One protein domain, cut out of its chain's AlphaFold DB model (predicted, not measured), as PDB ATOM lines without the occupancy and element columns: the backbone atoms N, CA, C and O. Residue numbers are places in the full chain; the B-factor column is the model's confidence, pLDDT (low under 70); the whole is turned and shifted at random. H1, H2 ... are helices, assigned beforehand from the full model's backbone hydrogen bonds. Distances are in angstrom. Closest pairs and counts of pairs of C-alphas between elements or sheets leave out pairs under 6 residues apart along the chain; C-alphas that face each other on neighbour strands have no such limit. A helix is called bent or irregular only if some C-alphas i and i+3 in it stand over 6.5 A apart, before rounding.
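AT A GLANCE: This is residues 7 to 50 of the 51 residues of the protein "Streptomycin/spectinomycin adenyltransferase" of Acinetobacter baumannii TYTH-1 (UniProt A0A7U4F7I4). A long, kinked helix, H2, is packed along its first part, residues 27 to 37, by a shorter helix, H1, set about perpendicular to it. Tyr 8, the second residue of H1, comes close to Phe 37 in the middle part of H2, and residues 20 to 26 lead from the end of H1 to the first residue of H2, while residues 42 to 50 stick out as an arm. The printed part has 44 residues with two named helices, H1 then H2, and no named strand; the class is all helix. The whole is loose, with a radius of gyration of the C-alphas of 11.9 A, and elongated, spanning 35 by 21 by 14 A.

IN THESE COORDINATES: H2, the longest helix, holds residues 27 to 49 and measures 27.2 A from first to last C-alpha, from C-alpha 27 at (187.849, 196.349, 202.561) to C-alpha 49 at (175.265, 172.277, 203.921). It has a kink of 60 degrees near residue 34, and it is irregular, with C-alphas 29 and 32 8.8 A apart. H1 holds residues 7 to 19 and measures 20.1 A, beginning with C-alpha 7 at (179.658, 192.949, 214.074). It is irregular too, with C-alphas 7 and 10 7.1 A apart.

HOW THE PARTS SIT: H2 touches H1 with residues 27 to 37 alone. Their closest C-alphas are those of Tyr 8 and Phe 37, 6.4 A apart. Their rough lines stand about perpendicular, at 73 degrees. O i to N i+4 pairs are within hydrogen-bond range in 8 of 9 cases in H1 and 16 of 19 in H2.

THE WHOLE: The C-alphas farthest apart, of Gln 22 and Gly 50, are 35.6 A apart. Residues 42 to 50, of which 42 to 49 belong to H2, stand free; the body without them spans 26 by 16 by 12 A. The link from H1 to H2 is short, and the printed part has no cut. The mean pLDDT of the printed part is 93.2, and residue 50 is under 70.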
ATOM      1  N   GLN A   7     178.217 192.709 214.238       91.06
ATOM      2  CA  GLN A   7     179.658 192.949 214.074       91.06
ATOM      3  C   GLN A   7     180.152 192.840 212.619       91.06
ATOM      4  O   GLN A   7     181.158 193.451 212.269       91.06
ATOM      5  N   TYR A   8     179.434 192.107 211.758       92.69
ATOM      6  CA  TYR A   8     179.787 191.925 210.347       92.69
ATOM      7  C   TYR A   8     178.985 192.817 209.392       92.69
ATOM      8  O   TYR A   8     179.265 192.838 208.192       92.69
ATOM      9  N   GLN A   9     178.003 193.575 209.897       91.31
ATOM     10  CA  GLN A   9     177.250 194.523 209.070       91.31
ATOM     11  C   GLN A   9     178.144 195.539 208.341       91.31
ATOM     12  O   GLN A   9     177.902 195.748 207.152       91.31
ATOM     13  N   PRO A  10     179.182 196.131 208.968       92.00
ATOM     14  CA  PRO A  10     180.040 197.093 208.281       92.00
ATOM     15  C   PRO A  10     180.730 196.503 207.046       92.00
ATOM     16  O   PRO A  10     180.740 197.131 205.992       92.00
ATOM     17  N   VAL A  11     181.235 195.267 207.149       93.62
ATOM     18  CA  VAL A  11     181.934 194.576 206.052       93.62
ATOM     19  C   VAL A  11     180.991 194.322 204.878       93.62
ATOM     20  O   VAL A  11     181.321 194.625 203.734       93.62
ATOM     21  N   ILE A  12     179.794 193.792 205.145       92.94
ATOM     22  CA  ILE A  12     178.867 193.418 204.069       92.94
ATOM     23  C   ILE A  12     178.188 194.631 203.417       92.94
ATOM     24  O   ILE A  12     177.824 194.570 202.241       92.94
ATOM     25  N   LEU A  13     177.999 195.724 204.162       93.69
ATOM     26  CA  LEU A  13     177.468 196.975 203.620       93.69
ATOM     27  C   LEU A  13     178.473 197.625 202.675       93.69
ATOM     28  O   LEU A  13     178.110 197.931 201.541       93.69
ATOM     29  N   GLU A  14     179.727 197.745 203.104       95.38
ATOM     30  CA  GLU A  14     180.800 198.314 202.289       95.38
ATOM     31  C   GLU A  14     181.047 197.480 201.030       95.38
ATOM     32  O   GLU A  14     181.017 198.018 199.927       95.38
ATOM     33  N   ALA A  15     181.154 196.152 201.165       95.00
ATOM     34  CA  ALA A  15     181.289 195.250 200.022       95.00
ATOM     35  C   ALA A  15     180.151 195.424 199.007       95.00
ATOM     36  O   ALA A  15     180.377 195.428 197.797       95.00
ATOM     37  N   ARG A  16     178.911 195.593 199.486       95.12
ATOM     38  CA  ARG A  16     177.750 195.829 198.621       95.12
ATOM     39  C   ARG A  16     177.830 197.183 197.922       95.12
ATOM     40  O   ARG A  16     177.533 197.249 196.733       95.12
ATOM     41  N   GLN A  17     178.168 198.250 198.641       96.94
ATOM     42  CA  GLN A  17     178.260 199.594 198.068       96.94
ATOM     43  C   GLN A  17     179.381 199.672 197.029       96.94
ATOM     44  O   GLN A  17     179.143 200.165 195.927       96.94
ATOM     45  N   ALA A  18     180.547 199.098 197.333       96.75
ATOM     46  CA  ALA A  18     181.670 198.989 196.409       96.75
ATOM     47  C   ALA A  18     181.307 198.180 195.156       96.75
ATOM     48  O   ALA A  18     181.523 198.636 194.035       96.75
ATOM     49  N   TYR A  19     180.654 197.025 195.325       96.44
ATOM     50  CA  TYR A  19     180.190 196.204 194.202       96.44
ATOM     51  C   TYR A  19     179.192 196.940 193.290       96.44
ATOM     52  O   TYR A  19     179.192 196.745 192.078       96.44
ATOM     53  N   LEU A  20     178.341 197.795 193.863       98.00
ATOM     54  CA  LEU A  20     177.376 198.607 193.116       98.00
ATOM     55  C   LEU A  20     177.977 199.904 192.546       98.00
ATOM     56  O   LEU A  20     177.249 200.667 191.912       98.00
ATOM     57  N   GLY A  21     179.266 200.175 192.780       96.88
ATOM     58  CA  GLY A  21     179.934 201.410 192.363       96.88
ATOM     59  C   GLY A  21     179.457 202.661 193.107       96.88
ATOM     60  O   GLY A  21     179.593 203.766 192.590       96.88
ATOM     61  N   GLN A  22     178.851 202.497 194.286       97.44
ATOM     62  CA  GLN A  22     178.333 203.597 195.108       97.44
ATOM     63  C   GLN A  22     179.415 204.220 195.996       97.44
ATOM     64  O   GLN A  22     179.342 205.405 196.298       97.44
ATOM     65  N   GLU A  23     180.396 203.420 196.406       94.69
ATOM     66  CA  GLU A  23     181.506 203.798 197.285       94.69
ATOM     67  C   GLU A  23     182.798 203.134 196.780       94.69
ATOM     68  O   GLU A  23     182.755 202.193 195.985       94.69
ATOM     69  N   GLU A  24     183.954 203.606 197.242       94.44
ATOM     70  CA  GLU A  24     185.238 202.945 196.986       94.44
ATOM     71  C   GLU A  24     185.371 201.650 197.799       94.44
ATOM     72  O   GLU A  24     184.968 201.593 198.963       94.44
ATOM     73  N   ASP A  25     186.007 200.629 197.221       95.12
ATOM     74  CA  ASP A  25     186.385 199.428 197.969       95.12
ATOM     75  C   ASP A  25     187.565 199.736 198.900       95.12
ATOM     76  O   ASP A  25     188.698 199.943 198.456       95.12
ATOM     77  N   ARG A  26     187.292 199.764 200.206       95.31
ATOM     78  CA  ARG A  26     188.301 199.945 201.255       95.31
ATOM     79  C   ARG A  26     188.402 198.722 202.160       95.31
ATOM     80  O   ARG A  26     189.067 198.798 203.199       95.31
ATOM     81  N   LEU A  27     187.853 197.573 201.756       93.81
ATOM     82  CA  LEU A  27     187.849 196.349 202.561       93.81
ATOM     83  C   LEU A  27     189.268 195.876 202.888       93.81
ATOM     84  O   LEU A  27     189.516 195.365 203.979       93.81
ATOM     85  N   ALA A  28     190.224 196.130 201.988       93.31
ATOM     86  CA  ALA A  28     191.640 195.835 202.198       93.31
ATOM     87  C   ALA A  28     192.240 196.541 203.432       93.31
ATOM     88  O   ALA A  28     193.184 196.031 204.029       93.31
ATOM     89  N   SER A  29     191.686 197.686 203.854       93.81
ATOM     90  CA  SER A  29     192.131 198.403 205.062       93.81
ATOM     91  C   SER A  29     191.697 197.732 206.371       93.81
ATOM     92  O   SER A  29     192.205 198.081 207.434       93.81
ATOM     93  N   ARG A  30     190.770 196.765 206.309       90.94
ATOM     94  CA  ARG A  30     190.219 196.027 207.457       90.94
ATOM     95  C   ARG A  30     190.393 194.518 207.271       90.94
ATOM     96  O   ARG A  30     189.461 193.750 207.505       90.94
ATOM     97  N   ALA A  31     191.581 194.111 206.825       92.50
ATOM     98  CA  ALA A  31     191.891 192.727 206.472       92.50
ATOM     99  C   ALA A  31     191.538 191.728 207.589       92.50
ATOM    100  O   ALA A  31     190.864 190.740 207.311       92.50
ATOM    101  N   ASP A  32     191.883 192.036 208.842       94.06
ATOM    102  CA  ASP A  32     191.597 191.164 209.992       94.06
ATOM    103  C   ASP A  32     190.085 190.930 210.179       94.06
ATOM    104  O   ASP A  32     189.624 189.803 210.357       94.06
ATOM    105  N   GLN A  33     189.281 191.995 210.068       92.56
ATOM    106  CA  GLN A  33     187.822 191.913 210.194       92.56
ATOM    107  C   GLN A  33     187.193 191.148 209.018       92.56
ATOM    108  O   GLN A  33     186.197 190.439 209.184       92.56
ATOM    109  N   LEU A  34     187.761 191.297 207.817       94.56
ATOM    110  CA  LEU A  34     187.323 190.575 206.626       94.56
ATOM    111  C   LEU A  34     187.648 189.079 206.726       94.56
ATOM    112  O   LEU A  34     186.807 188.250 206.374       94.56
ATOM    113  N   GLU A  35     188.829 188.727 207.231       96.00
ATOM    114  CA  GLU A  35     189.226 187.343 207.490       96.00
ATOM    115  C   GLU A  35     188.281 186.680 208.500       96.00
ATOM    116  O   GLU A  35     187.716 185.619 208.208       96.00
ATOM    117  N   GLU A  36     188.018 187.333 209.638       95.81
ATOM    118  CA  GLU A  36     187.073 186.844 210.652       95.81
ATOM    119  C   GLU A  36     185.678 186.605 210.050       95.81
ATOM    120  O   GLU A  36     185.075 185.543 210.242       95.81
ATOM    121  N   PHE A  37     185.190 187.551 209.240       95.12
ATOM    122  CA  PHE A  37     183.911 187.421 208.547       95.12
ATOM    123  C   PHE A  37     183.876 186.216 207.596       95.12
ATOM    124  O   PHE A  37     182.904 185.454 207.591       95.12
ATOM    125  N   VAL A  38     184.932 186.004 206.807       94.94
ATOM    126  CA  VAL A  38     185.028 184.861 205.888       94.94
ATOM    127  C   VAL A  38     185.024 183.541 206.658       94.94
ATOM    128  O   VAL A  38     184.333 182.602 206.250       94.94
ATOM    129  N   HIS A  39     185.750 183.450 207.775       96.31
ATOM    130  CA  HIS A  39     185.733 182.264 208.633       96.31
ATOM    131  C   HIS A  39     184.350 182.000 209.228       96.31
ATOM    132  O   HIS A  39     183.876 180.862 209.180       96.31
ATOM    133  N   TYR A  40     183.676 183.044 209.716       94.50
ATOM    134  CA  TYR A  40     182.313 182.944 210.226       94.50
ATOM    135  C   TYR A  40     181.349 182.400 209.166       94.50
ATOM    136  O   TYR A  40     180.672 181.398 209.399       94.50
ATOM    137  N   VAL A  41     181.321 183.010 207.975       93.00
ATOM    138  CA  VAL A  41     180.405 182.605 206.899       93.00
ATOM    139  C   VAL A  41     180.685 181.174 206.445       93.00
ATOM    140  O   VAL A  41     179.744 180.407 206.252       93.00
ATOM    141  N   LYS A  42     181.960 180.777 206.325       94.38
ATOM    142  CA  LYS A  42     182.324 179.383 206.029       94.38
ATOM    143  C   LYS A  42     181.769 178.423 207.083       94.38
ATOM    144  O   LYS A  42     181.168 177.419 206.714       94.38
ATOM    145  N   GLY A  43     181.914 178.750 208.369       93.75
ATOM    146  CA  GLY A  43     181.371 177.948 209.468       93.75
ATOM    147  C   GLY A  43     179.848 177.816 209.416       93.75
ATOM    148  O   GLY A  43     179.321 176.712 209.550       93.75
ATOM    149  N   GLU A  44     179.134 178.913 209.160       92.19
ATOM    150  CA  GLU A  44     177.673 178.897 209.014       92.19
ATOM    151  C   GLU A  44     177.221 178.073 207.801       92.19
ATOM    152  O   GLU A  44     176.282 177.284 207.905       92.19
ATOM    153  N   ILE A  45     177.916 178.182 206.664       90.81
ATOM    154  CA  ILE A  45     177.631 177.363 205.477       90.81
ATOM    155  C   ILE A  45     177.845 175.882 205.789       90.81
ATOM    156  O   ILE A  45     176.995 175.068 205.437       90.81
ATOM    157  N   THR A  46     178.927 175.513 206.481       94.12
ATOM    158  CA  THR A  46     179.167 174.121 206.883       94.12
ATOM    159  C   THR A  46     178.057 173.584 207.785       94.12
ATOM    160  O   THR A  46     177.675 172.435 207.619       94.12
ATOM    161  N   LYS A  47     177.479 174.388 208.685       89.69
ATOM    162  CA  LYS A  47     176.340 173.947 209.514       89.69
ATOM    163  C   LYS A  47     175.065 173.692 208.707       89.69
ATOM    164  O   LYS A  47     174.248 172.875 209.110       89.69
ATOM    165  N   VAL A  48     174.870 174.417 207.605       86.56
ATOM    166  CA  VAL A  48     173.657 174.327 206.773       86.56
ATOM    167  C   VAL A  48     173.791 173.276 205.667       86.56
ATOM    168  O   VAL A  48     172.817 172.608 205.332       86.56
ATOM    169  N   VAL A  49     174.981 173.149 205.076       86.25
ATOM    170  CA  VAL A  49     175.265 172.277 203.921       86.25
ATOM    171  C   VAL A  49     175.953 170.972 204.342       86.25
ATOM    172  O   VAL A  49     175.947 169.996 203.591       86.25
ATOM    173  N   GLY A  50     176.540 170.934 205.538       65.44
ATOM    174  CA  GLY A  50     177.105 169.728 206.128       65.44
ATOM    175  C   GLY A  50     176.009 168.720 206.454       65.44
ATOM    176  O   GLY A  50     175.122 169.001 207.255       65.44
TER     177      GLY A  50